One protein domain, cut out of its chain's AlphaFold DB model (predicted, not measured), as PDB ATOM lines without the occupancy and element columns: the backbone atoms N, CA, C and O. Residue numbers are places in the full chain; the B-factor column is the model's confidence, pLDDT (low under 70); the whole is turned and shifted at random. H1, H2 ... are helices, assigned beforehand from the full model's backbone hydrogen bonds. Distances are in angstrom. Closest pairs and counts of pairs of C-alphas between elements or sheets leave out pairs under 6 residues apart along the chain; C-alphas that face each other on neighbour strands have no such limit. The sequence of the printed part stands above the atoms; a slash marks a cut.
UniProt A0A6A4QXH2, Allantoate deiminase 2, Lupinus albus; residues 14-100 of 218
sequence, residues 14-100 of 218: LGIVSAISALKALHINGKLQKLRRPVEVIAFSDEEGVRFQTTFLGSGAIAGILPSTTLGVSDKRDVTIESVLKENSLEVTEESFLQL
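AT A GLANCE: This is residues 14 to 100 of the 218 residues of the protein "Allantoate deiminase 2" of Lupinus albus (UniProt A0A6A4QXH2). What does one see first? One helix, H1, stands at one end, and a long link leads from it to a small head of four short helices, H2 to H5. What is printed? There are 87 residues, all helix by class with no named strand, but under half, 39, are in named helices. How compact is it? It is loose, radius of gyration of the C-alphas 16.7 A, and spans 50 by 26 by 23 A.

HOW THE PARTS SIT: What touches H1, residues 14 to 28? It touches no helix. What of the others? H3, residues 68 to 72, touches H4, residues 81 to 87, closest C-alphas Leu 71 and Glu 82, 5.0 A. H3 touches H5, residues 94 to 98, closest C-alphas Ser 68 and Glu 94, 5.1 A. H2, residues 57 to 63, is close but not clearly touching H5, closest C-alphas Ala 61 and Phe 97, 7.1 A. Are O i to N i+4 pairs within hydrogen-bond range? Every one is in H1, H2, H4 and H5; H3 has 0 of 1, but 2 of 2 O i to N i+3.

IN THESE COORDINATES: Where is H1? It runs 20.7 A from C-alpha 14 at (-53.166, 12.153, -3.716). Where does H5 end? C-alpha 98 is at (-29.943, -3.366, -12.364).

THE WHOLE: Which link is long? H1 to H2, residues 29 to 56, is. Is confidence low anywhere? Residues 48 to 49 are under 70; the printed part has no cut.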
ATOM      1  N   LEU A  14     -53.206  10.877  -4.423       78.25
ATOM      2  CA  LEU A  14     -53.166  12.153  -3.716       78.25
ATOM      3  C   LEU A  14     -51.727  12.623  -3.508       78.25
ATOM      4  O   LEU A  14     -51.431  13.783  -3.781       78.25
ATOM      5  N   GLY A  15     -50.815  11.730  -3.111       76.94
ATOM      6  CA  GLY A  15     -49.407  12.069  -2.900       76.94
ATOM      7  C   GLY A  15     -48.752  12.646  -4.157       76.94
ATOM      8  O   GLY A  15     -48.087  13.686  -4.104       76.94
ATOM      9  N   ILE A  16     -49.017  12.035  -5.315       82.19
ATOM     10  CA  ILE A  16     -48.469  12.482  -6.603       82.19
ATOM     11  C   ILE A  16     -49.071  13.817  -7.028       82.19
ATOM     12  O   ILE A  16     -48.343  14.747  -7.387       82.19
ATOM     13  N   VAL A  17     -50.398  13.945  -6.963       84.88
ATOM     14  CA  VAL A  17     -51.085  15.188  -7.330       84.88
ATOM     15  C   VAL A  17     -50.660  16.332  -6.411       84.88
ATOM     16  O   VAL A  17     -50.421  17.443  -6.892       84.88
ATOM     17  N   SER A  18     -50.498  16.079  -5.110       83.69
ATOM     18  CA  SER A  18     -49.992  17.055  -4.145       83.69
ATOM     19  C   SER A  18     -48.560  17.489  -4.461       83.69
ATOM     20  O   SER A  18     -48.290  18.692  -4.468       83.69
ATOM     21  N   ALA A  19     -47.658  16.558  -4.791       85.06
ATOM     22  CA  ALA A  19     -46.279  16.881  -5.162       85.06
ATOM     23  C   ALA A  19     -46.211  17.740  -6.437       85.06
ATOM     24  O   ALA A  19     -45.566  18.795  -6.454       85.06
ATOM     25  N   ILE A  20     -46.947  17.353  -7.485       89.19
ATOM     26  CA  ILE A  20     -47.046  18.127  -8.733       89.19
ATOM     27  C   ILE A  20     -47.644  19.514  -8.461       89.19
ATOM     28  O   ILE A  20     -47.144  20.522  -8.968       89.19
ATOM     29  N   SER A  21     -48.686  19.594  -7.630       89.62
ATOM     30  CA  SER A  21     -49.330  20.859  -7.259       89.62
ATOM     31  C   SER A  21     -48.380  21.785  -6.499       89.62
ATOM     32  O   SER A  21     -48.337  22.985  -6.780       89.62
ATOM     33  N   ALA A  22     -47.564  21.241  -5.593       89.00
ATOM     34  CA  ALA A  22     -46.545  21.994  -4.872       89.00
ATOM     35  C   ALA A  22     -45.469  22.548  -5.821       89.00
ATOM     36  O   ALA A  22     -45.142  23.737  -5.755       89.00
ATOM     37  N   LEU A  23     -44.968  21.736  -6.760       91.38
ATOM     38  CA  LEU A  23     -44.004  22.187  -7.771       91.38
ATOM     39  C   LEU A  23     -44.597  23.262  -8.691       91.38
ATOM     40  O   LEU A  23     -43.943  24.273  -8.958       91.38
ATOM     41  N   LYS A  24     -45.854  23.101  -9.114       93.12
ATOM     42  CA  LYS A  24     -46.581  24.112  -9.892       93.12
ATOM     43  C   LYS A  24     -46.719  25.427  -9.120       93.12
ATOM     44  O   LYS A  24     -46.469  26.493  -9.682       93.12
ATOM     45  N   ALA A  25     -47.055  25.374  -7.831       93.81
ATOM     46  CA  ALA A  25     -47.135  26.561  -6.982       93.81
ATOM     47  C   ALA A  25     -45.768  27.249  -6.824       93.81
ATOM     48  O   ALA A  25     -45.680  28.477  -6.889       93.81
ATOM     49  N   LEU A  26     -44.681  26.487  -6.660       93.69
ATOM     50  CA  LEU A  26     -43.322  27.036  -6.629       93.69
ATOM     51  C   LEU A  26     -42.936  27.680  -7.964       93.69
ATOM     52  O   LEU A  26     -42.279  28.723  -7.962       93.69
ATOM     53  N   HIS A  27     -43.342  27.084  -9.084       94.19
ATOM     54  CA  HIS A  27     -43.086  27.611 -10.419       94.19
ATOM     55  C   HIS A  27     -43.778  28.960 -10.634       94.19
ATOM     56  O   HIS A  27     -43.106  29.946 -10.928       94.19
ATOM     57  N   ILE A  28     -45.093  29.025 -10.395       95.75
ATOM     58  CA  ILE A  28     -45.903  30.243 -10.572       95.75
ATOM     59  C   ILE A  28     -45.392  31.389  -9.686       95.75
ATOM     60  O   ILE A  28     -45.371  32.540 -10.109       95.75
ATOM     61  N   ASN A  29     -44.908  31.080  -8.481       94.94
ATOM     62  CA  ASN A  29     -44.356  32.073  -7.557       94.94
ATOM     63  C   ASN A  29     -42.873  32.418  -7.812       94.94
ATOM     64  O   ASN A  29     -42.249  33.083  -6.980       94.94
ATOM     65  N   GLY A  30     -42.263  31.928  -8.900       93.38
ATOM     66  CA  GLY A  30     -40.853  32.181  -9.229       93.38
ATOM     67  C   GLY A  30     -39.859  31.620  -8.201       93.38
ATOM     68  O   GLY A  30     -38.727  32.095  -8.087       93.38
ATOM     69  N   LYS A  31     -40.282  30.636  -7.401       93.88
ATOM     70  CA  LYS A  31     -39.476  30.009  -6.342       93.88
ATOM     71  C   LYS A  31     -38.851  28.686  -6.770       93.88
ATOM     72  O   LYS A  31     -37.875  28.285  -6.150       93.88
ATOM     73  N   LEU A  32     -39.352  28.041  -7.826       91.44
ATOM     74  CA  LEU A  32     -38.814  26.762  -8.308       91.44
ATOM     75  C   LEU A  32     -37.316  26.864  -8.651       91.44
ATOM     76  O   LEU A  32     -36.523  26.041  -8.216       91.44
ATOM     77  N   GLN A  33     -36.919  27.947  -9.324       90.06
ATOM     78  CA  GLN A  33     -35.524  28.258  -9.681       90.06
ATOM     79  C   GLN A  33     -34.617  28.507  -8.456       90.06
ATOM     80  O   GLN A  33     -33.398  28.530  -8.580       90.06
ATOM     81  N   LYS A  34     -35.195  28.737  -7.267       92.75
ATOM     82  CA  LYS A  34     -34.449  28.989  -6.020       92.75
ATOM     83  C   LYS A  34     -34.123  27.704  -5.261       92.75
ATOM     84  O   LYS A  34     -33.438  27.763  -4.237       92.75
ATOM     85  N   LEU A  35     -34.638  26.561  -5.712       90.31
ATOM     86  CA  LEU A  35     -34.305  25.275  -5.124       90.31
ATOM     87  C   LEU A  35     -32.822  24.985  -5.360       90.31
ATOM     88  O   LEU A  35     -32.318  25.074  -6.473       90.31
ATOM     89  N   ARG A  36     -32.111  24.638  -4.285       91.00
ATOM     90  CA  ARG A  36     -30.675  24.315  -4.341       91.00
ATOM     91  C   ARG A  36     -30.397  22.922  -4.906       91.00
ATOM     92  O   ARG A  36     -29.240  22.581  -5.123       91.00
ATOM     93  N   ARG A  37     -31.436  22.099  -5.047       88.00
ATOM     94  CA  ARG A  37     -31.368  20.698  -5.462       88.00
ATOM     95  C   ARG A  37     -32.520  20.395  -6.418       88.00
ATOM     96  O   ARG A  37     -33.582  21.006  -6.254       88.00
ATOM     97  N   PRO A  38     -32.321  19.479  -7.379       89.31
ATOM     98  CA  PRO A  38     -33.419  18.973  -8.187       89.31
ATOM     99  C   PRO A  38     -34.458  18.290  -7.291       89.31
ATOM    100  O   PRO A  38     -34.130  17.756  -6.230       89.31
ATOM    101  N   VAL A  39     -35.715  18.352  -7.720       88.81
ATOM    102  CA  VAL A  39     -36.828  17.637  -7.099       88.81
ATOM    103  C   VAL A  39     -37.465  16.790  -8.183       88.81
ATOM    104  O   VAL A  39     -37.848  17.316  -9.228       88.81
ATOM    105  N   GLU A  40     -37.570  15.496  -7.919       89.12
ATOM    106  CA  GLU A  40     -38.164  14.518  -8.818       89.12
ATOM    107  C   GLU A  40     -39.444  13.977  -8.188       89.12
ATOM    108  O   GLU A  40     -39.516  13.775  -6.975       89.12
ATOM    109  N   VAL A  41     -40.474  13.784  -9.012       87.31
ATOM    110  CA  VAL A  41     -41.732  13.161  -8.596       87.31
ATOM    111  C   VAL A  41     -41.794  11.803  -9.270       87.31
ATOM    112  O   VAL A  41     -41.845  11.731 -10.496       87.31
ATOM    113  N   ILE A  42     -41.777  10.743  -8.467       85.69
ATOM    114  CA  ILE A  42     -41.759   9.361  -8.947       85.69
ATOM    115  C   ILE A  42     -43.086   8.706  -8.582       85.69
ATOM    116  O   ILE A  42     -43.497   8.711  -7.424       85.69
ATOM    117  N   ALA A  43     -43.754   8.142  -9.585       84.88
ATOM    118  CA  ALA A  43     -44.914   7.285  -9.405       84.88
ATOM    119  C   ALA A  43     -44.439   5.831  -9.396       84.88
ATOM    120  O   ALA A  43     -44.215   5.258 -10.463       84.88
ATOM    121  N   PHE A  44     -44.242   5.246  -8.215       84.75
ATOM    122  CA  PHE A  44     -43.850   3.841  -8.130       84.75
ATOM    123  C   PHE A  44     -44.969   2.921  -8.635       84.75
ATOM    124  O   PHE A  44     -46.155   3.249  -8.569       84.75
ATOM    125  N   SER A  45     -44.562   1.786  -9.200       82.75
ATOM    126  CA  SER A  45     -45.445   0.737  -9.704       82.75
ATOM    127  C   SER A  45     -45.434  -0.478  -8.786       82.75
ATOM    128  O   SER A  45     -44.352  -0.876  -8.346       82.75
ATOM    129  N   ASP A  46     -46.593  -1.119  -8.639       78.75
ATOM    130  CA  ASP A  46     -46.771  -2.387  -7.916       78.75
ATOM    131  C   ASP A  46     -46.206  -2.289  -6.491       78.75
ATOM    132  O   ASP A  46     -45.362  -3.081  -6.072       78.75
ATOM    133  N   GLU A  47     -46.638  -1.249  -5.779       70.00
ATOM    134  CA  GLU A  47     -46.410  -1.069  -4.345       70.00
ATOM    135  C   GLU A  47     -47.097  -2.207  -3.577       70.00
ATOM    136  O   GLU A  47     -46.442  -2.923  -2.820       70.00
ATOM    137  N   GLU A  48     -48.347  -2.503  -3.932       69.12
ATOM    138  CA  GLU A  48     -49.218  -3.410  -3.185       69.12
ATOM    139  C   GLU A  48     -48.889  -4.893  -3.447       69.12
ATOM    140  O   GLU A  48     -49.139  -5.788  -2.627       69.12
ATOM    141  N   GLY A  49     -48.288  -5.180  -4.608       69.94
ATOM    142  CA  GLY A  49     -47.889  -6.528  -5.013       69.94
ATOM    143  C   GLY A  49     -49.062  -7.449  -5.355       69.94
ATOM    144  O   GLY A  49     -48.922  -8.669  -5.274       69.94
ATOM    145  N   VAL A  50     -50.230  -6.910  -5.720       73.12
ATOM    146  CA  VAL A  50     -51.471  -7.694  -5.899       73.12
ATOM    147  C   VAL A  50     -51.362  -8.703  -7.044       73.12
ATOM    148  O   VAL A  50     -51.873  -9.820  -6.951       73.12
ATOM    149  N   ARG A  51     -50.707  -8.318  -8.144       80.06
ATOM    150  CA  ARG A  51     -50.691  -9.123  -9.373       80.06
ATOM    151  C   ARG A  51     -49.598 -10.188  -9.371       80.06
ATOM    152  O   ARG A  51     -49.868 -11.333  -9.723       80.06
ATOM    153  N   PHE A  52     -48.386  -9.798  -8.991       79.88
ATOM    154  CA  PHE A  52     -47.184 -10.630  -9.101       79.88
ATOM    155  C   PHE A  52     -46.645 -11.102  -7.749       79.88
ATOM    156  O   PHE A  52     -45.663 -11.834  -7.708       79.88
ATOM    157  N   GLN A  53     -47.265 -10.689  -6.635       72.50
ATOM    158  CA  GLN A  53     -46.790 -10.961  -5.269       72.50
ATOM    159  C   GLN A  53     -45.377 -10.420  -4.992       72.50
ATOM    160  O   GLN A  53     -44.758 -10.780  -3.991       72.50
ATOM    161  N   THR A  54     -44.872  -9.527  -5.848       70.12
ATOM    162  CA  THR A  54     -43.508  -8.995  -5.785       70.12
ATOM    163  C   THR A  54     -43.334  -7.809  -4.856       70.12
ATOM    164  O   THR A  54     -42.185  -7.555  -4.544       70.12
ATOM    165  N   THR A  55     -44.428  -7.167  -4.405       73.62
ATOM    166  CA  THR A  55     -44.543  -6.024  -3.458       73.62
ATOM    167  C   THR A  55     -43.399  -5.006  -3.532       73.62
ATOM    168  O   THR A  55     -42.254  -5.332  -3.239       73.62
ATOM    169  N   PHE A  56     -43.699  -3.740  -3.819       81.44
ATOM    170  CA  PHE A  56     -42.691  -2.684  -3.989       81.44
ATOM    171  C   PHE A  56     -41.804  -2.869  -5.230       81.44
ATOM    172  O   PHE A  56     -40.605  -2.597  -5.179       81.44
ATOM    173  N   LEU A  57     -42.355  -3.307  -6.368       85.69
ATOM    174  CA  LEU A  57     -41.557  -3.549  -7.582       85.69
ATOM    175  C   LEU A  57     -40.778  -2.295  -8.016       85.69
ATOM    176  O   LEU A  57     -39.563  -2.336  -8.210       85.69
ATOM    177  N   GLY A  58     -41.470  -1.160  -8.153       86.38
ATOM    178  CA  GLY A  58     -40.865   0.081  -8.638       86.38
ATOM    179  C   GLY A  58     -39.852   0.674  -7.657       86.38
ATOM    180  O   GLY A  58     -38.748   1.060  -8.048       86.38
ATOM    181  N   SER A  59     -40.206   0.739  -6.373       86.94
ATOM    182  CA  SER A  59     -39.327   1.287  -5.334       86.94
ATOM    183  C   SER A  59     -38.169   0.346  -5.009       86.94
ATOM    184  O   SER A  59     -37.048   0.811  -4.807       86.94
ATOM    185  N   GLY A  60     -38.385  -0.968  -5.057       88.81
ATOM    186  CA  GLY A  60     -37.350  -1.984  -4.905       88.81
ATOM    187  C   GLY A  60     -36.328  -1.976  -6.046       88.81
ATOM    188  O   GLY A  60     -35.130  -2.141  -5.793       88.81
ATOM    189  N   ALA A  61     -36.764  -1.718  -7.284       89.69
ATOM    190  CA  ALA A  61     -35.869  -1.543  -8.427       89.69
ATOM    191  C   ALA A  61     -34.982  -0.296  -8.258       89.69
ATOM    192  O   ALA A  61     -33.762  -0.383  -8.387       89.69
ATOM    193  N   ILE A  62     -35.567   0.842  -7.865       90.06
ATOM    194  CA  ILE A  62     -34.823   2.086  -7.596       90.06
ATOM    195  C   ILE A  62     -33.893   1.957  -6.380       90.06
ATOM    196  O   ILE A  62     -32.788   2.499  -6.382       90.06
ATOM    197  N   ALA A  63     -34.281   1.204  -5.351       89.00
ATOM    198  CA  ALA A  63     -33.406   0.898  -4.220       89.00
ATOM    199  C   ALA A  63     -32.295  -0.114  -4.580       89.00
ATOM    200  O   ALA A  63     -31.297  -0.228  -3.862       89.00
ATOM    201  N   GLY A  64     -32.446  -0.842  -5.693       89.00
ATOM    202  CA  GLY A  64     -31.521  -1.881  -6.140       89.00
ATOM    203  C   GLY A  64     -31.490  -3.103  -5.225       89.00
ATOM    204  O   GLY A  64     -30.426  -3.696  -5.041       89.00
ATOM    205  N   ILE A  65     -32.627  -3.433  -4.609       89.50
ATOM    206  CA  ILE A  65     -32.782  -4.600  -3.722       89.50
ATOM    207  C   ILE A  65     -33.414  -5.800  -4.436       89.50
ATOM    208  O   ILE A  65     -33.406  -6.904  -3.897       89.50
ATOM    209  N   LEU A  66     -33.957  -5.589  -5.638       88.12
ATOM    210  CA  LEU A  66     -34.571  -6.641  -6.437       88.12
ATOM    211  C   LEU A  66     -33.530  -7.305  -7.350       88.12
ATOM    212  O   LEU A  66     -32.814  -6.600  -8.067       88.12
ATOM    213  N   PRO A  67     -33.438  -8.646  -7.364       89.38
ATOM    214  CA  PRO A  67     -32.601  -9.358  -8.324       89.38
ATOM    215  C   PRO A  67     -33.202  -9.279  -9.736       89.38
ATOM    216  O   PRO A  67     -34.418  -9.140  -9.888       89.38
ATOM    217  N   SER A  68     -32.375  -9.442 -10.774       87.94
ATOM    218  CA  SER A  68     -32.836  -9.454 -12.175       87.94
ATOM    219  C   SER A  68     -33.857 -10.561 -12.462       87.94
ATOM    220  O   SER A  68     -34.770 -10.369 -13.263       87.94
ATOM    221  N   THR A  69     -33.789 -11.670 -11.717       89.81
ATOM    222  CA  THR A  69     -34.753 -12.781 -11.777       89.81
ATOM    223  C   THR A  69     -36.198 -12.363 -11.495       89.81
ATOM    224  O   THR A  69     -37.117 -13.085 -11.872       89.81
ATOM    225  N   THR A  70     -36.419 -11.191 -10.884       89.31
ATOM    226  CA  THR A  70     -37.757 -10.625 -10.653       89.31
ATOM    227  C   THR A  70     -38.535 -10.452 -11.960       89.31
ATOM    228  O   THR A  70     -39.737 -10.686 -11.981       89.31
ATOM    229  N   LEU A  71     -37.866 -10.127 -13.073       88.38
ATOM    230  CA  LEU A  71     -38.513  -9.965 -14.384       88.38
ATOM    231  C   LEU A  71     -39.236 -11.239 -14.862       88.38
ATOM    232  O   LEU A  71     -40.229 -11.151 -15.587       88.38
ATOM    233  N   GLY A  72     -38.771 -12.409 -14.418       89.56
ATOM    234  CA  GLY A  72     -39.357 -13.709 -14.740       89.56
ATOM    235  C   GLY A  72     -40.509 -14.142 -13.829       89.56
ATOM    236  O   GLY A  72     -41.035 -15.234 -14.025       89.56
ATOM    237  N   VAL A  73     -40.904 -13.343 -12.831       89.00
ATOM    238  CA  VAL A  73     -42.037 -13.681 -11.953       89.00
ATOM    239  C   VAL A  73     -43.350 -13.591 -12.731       89.00
ATOM    240  O   VAL A  73     -43.604 -12.595 -13.413       89.00
ATOM    241  N   SER A  74     -44.186 -14.624 -12.606       89.06
ATOM    242  CA  SER A  74     -45.480 -14.732 -13.288       89.06
ATOM    243  C   SER A  74     -46.665 -14.399 -12.382       89.06
ATOM    244  O   SER A  74     -46.651 -14.692 -11.187       89.06
ATOM    245  N   ASP A  75     -47.721 -13.824 -12.964       86.75
ATOM    246  CA  ASP A  75     -49.024 -13.673 -12.309       86.75
ATOM    247  C   ASP A  75     -49.816 -15.001 -12.280       86.75
ATOM    248  O   ASP A  75     -49.392 -16.018 -12.831       86.75
ATOM    249  N   LYS A  76     -51.009 -15.004 -11.660       83.19
ATOM    250  CA  LYS A  76     -51.899 -16.190 -11.587       83.19
ATOM    251  C   LYS A  76     -52.364 -16.721 -12.965       83.19
ATOM    252  O   LYS A  76     -53.075 -17.720 -13.010       83.19
ATOM    253  N   ARG A  77     -52.031 -16.045 -14.073       87.00
ATOM    254  CA  ARG A  77     -52.355 -16.423 -15.461       87.00
ATOM    255  C   ARG A  77     -51.098 -16.741 -16.281       87.00
ATOM    256  O   ARG A  77     -51.172 -16.721 -17.507       87.00
ATOM    257  N   ASP A  78     -49.967 -16.997 -15.623       88.50
ATOM    258  CA  ASP A  78     -48.675 -17.313 -16.244       88.50
ATOM    259  C   ASP A  78     -48.094 -16.193 -17.132       88.50
ATOM    260  O   ASP A  78     -47.247 -16.442 -17.989       88.50
ATOM    261  N   VAL A  79     -48.511 -14.938 -16.923       91.25
ATOM    262  CA  VAL A  79     -47.939 -13.770 -17.614       91.25
ATOM    263  C   VAL A  79     -46.789 -13.211 -16.778       91.25
ATOM    264  O   VAL A  79     -47.000 -12.955 -15.595       91.25
ATOM    265  N   THR A  80     -45.604 -12.993 -17.361       91.62
ATOM    266  CA  THR A  80     -44.418 -12.499 -16.634       91.62
ATOM    267  C   THR A  80     -44.384 -10.975 -16.514       91.62
ATOM    268  O   THR A  80     -45.025 -10.253 -17.282       91.62
ATOM    269  N   ILE A  81     -43.603 -10.454 -15.562       90.00
ATOM    270  CA  ILE A  81     -43.337  -9.008 -15.463       90.00
ATOM    271  C   ILE A  81     -42.701  -8.491 -16.759       90.00
ATOM    272  O   ILE A  81     -43.140  -7.472 -17.295       90.00
ATOM    273  N   GLU A  82     -41.717  -9.212 -17.301       90.81
ATOM    274  CA  GLU A  82     -41.063  -8.870 -18.568       90.81
ATOM    275  C   GLU A  82     -42.065  -8.737 -19.725       90.81
ATOM    276  O   GLU A  82     -42.028  -7.750 -20.466       90.81
ATOM    277  N   SER A  83     -42.997  -9.689 -19.872       90.69
ATOM    278  CA  SER A  83     -43.969  -9.640 -20.966       90.69
ATOM    279  C   SER A  83     -44.913  -8.447 -20.826       90.69
ATOM    280  O   SER A  83     -45.199  -7.779 -21.817       90.69
ATOM    281  N   VAL A  84     -45.329  -8.111 -19.601       90.50
ATOM    282  CA  VAL A  84     -46.172  -6.934 -19.339       90.50
ATOM    283  C   VAL A  84     -45.446  -5.627 -19.633       90.50
ATOM    284  O   VAL A  84     -46.042  -4.721 -20.218       90.50
ATOM    285  N   LEU A  85     -44.174  -5.504 -19.255       89.75
ATOM    286  CA  LEU A  85     -43.380  -4.315 -19.578       89.75
ATOM    287  C   LEU A  85     -43.258  -4.151 -21.096       89.75
ATOM    288  O   LEU A  85     -43.537  -3.072 -21.624       89.75
ATOM    289  N   LYS A  86     -42.973  -5.246 -21.807       90.56
ATOM    290  CA  LYS A  86     -42.877  -5.260 -23.268       90.56
ATOM    291  C   LYS A  86     -44.190  -4.882 -23.957       90.56
ATOM    292  O   LYS A  86     -44.175  -4.099 -24.904       90.56
ATOM    293  N   GLU A  87     -45.327  -5.372 -23.467       90.56
ATOM    294  CA  GLU A  87     -46.662  -4.975 -23.947       90.56
ATOM    295  C   GLU A  87     -46.925  -3.470 -23.769       90.56
ATOM    296  O   GLU A  87     -47.581  -2.849 -24.604       90.56
ATOM    297  N   ASN A  88     -46.359  -2.862 -22.725       86.69
ATOM    298  CA  ASN A  88     -46.426  -1.422 -22.470       86.69
ATOM    299  C   ASN A  88     -45.298  -0.630 -23.156       86.69
ATOM    300  O   ASN A  88     -45.057   0.524 -22.812       86.69
ATOM    301  N   SER A  89     -44.629  -1.221 -24.157       88.06
ATOM    302  CA  SER A  89     -43.529  -0.603 -24.914       88.06
ATOM    303  C   SER A  89     -42.309  -0.222 -24.061       88.06
ATOM    304  O   SER A  89     -41.553   0.681 -24.419       88.06
ATOM    305  N   LEU A  90     -42.107  -0.913 -22.937       85.00
ATOM    306  CA  LEU A  90     -40.923  -0.795 -22.093       85.00
ATOM    307  C   LEU A  90     -40.038  -2.025 -22.313       85.00
ATOM    308  O   LEU A  90     -40.334  -3.113 -21.823       85.00
ATOM    309  N   GLU A  91     -38.949  -1.856 -23.058       85.38
ATOM    310  CA  GLU A  91     -37.929  -2.895 -23.197       85.38
ATOM    311  C   GLU A  91     -36.951  -2.814 -22.023       85.38
ATOM    312  O   GLU A  91     -36.242  -1.822 -21.845       85.38
ATOM    313  N   VAL A  92     -36.928  -3.865 -21.207       85.94
ATOM    314  CA  VAL A  92     -36.062  -3.970 -20.032       85.94
ATOM    315  C   VAL A  92     -35.229  -5.237 -20.165       85.94
ATOM    316  O   VAL A  92     -35.779  -6.315 -20.367       85.94
ATOM    317  N   THR A  93     -33.908  -5.103 -20.064       87.19
ATOM    318  CA  THR A  93     -32.980  -6.232 -19.948       87.19
ATOM    319  C   THR A  93     -32.574  -6.391 -18.489       87.19
ATOM    320  O   THR A  93     -32.779  -5.490 -17.672       87.19
ATOM    321  N   GLU A  94     -31.958  -7.518 -18.142       87.06
ATOM    322  CA  GLU A  94     -31.410  -7.698 -16.796       87.06
ATOM    323  C   GLU A  94     -30.399  -6.596 -16.438       87.06
ATOM    324  O   GLU A  94     -30.417  -6.072 -15.323       87.06
ATOM    325  N   GLU A  95     -29.557  -6.185 -17.391       87.19
ATOM    326  CA  GLU A  95     -28.588  -5.110 -17.181       87.19
ATOM    327  C   GLU A  95     -29.268  -3.758 -16.976       87.19
ATOM    328  O   GLU A  95     -28.882  -3.022 -16.065       87.19
ATOM    329  N   SER A  96     -30.271  -3.415 -17.794       88.94
ATOM    330  CA  SER A  96     -30.960  -2.130 -17.653       88.94
ATOM    331  C   SER A  96     -31.789  -2.071 -16.369       88.94
ATOM    332  O   SER A  96     -31.838  -1.020 -15.734       88.94
ATOM    333  N   PHE A  97     -32.346  -3.201 -15.922       87.25
ATOM    334  CA  PHE A  97     -33.048  -3.310 -14.644       87.25
ATOM    335  C   PHE A  97     -32.128  -3.022 -13.452       87.25
ATOM    336  O   PHE A  97     -32.469  -2.219 -12.584       87.25
ATOM    337  N   LEU A  98     -30.925  -3.605 -13.431       87.62
ATOM    338  CA  LEU A  98     -29.943  -3.366 -12.364       87.62
ATOM    339  C   LEU A  98     -29.405  -1.923 -12.355       87.62
ATOM    340  O   LEU A  98     -28.953  -1.440 -11.315       87.62
ATOM    341  N   GLN A  99     -29.468  -1.223 -13.490       89.56
ATOM    342  CA  GLN A  99     -29.059   0.180 -13.619       89.56
ATOM    343  C   GLN A  99     -30.112   1.186 -13.133       89.56
ATOM    344  O   GLN A  99     -29.777   2.356 -12.964       89.56
ATOM    345  N   LEU A 100     -31.351   0.760 -12.855       88.62
ATOM    346  CA  LEU A 100     -32.392   1.632 -12.283       88.62
ATOM    347  C   LEU A 100     -32.053   2.114 -10.867       88.62
ATOM    348  O   LEU A 100     -32.644   3.077 -10.377       88.62
TER     349      LEU A 100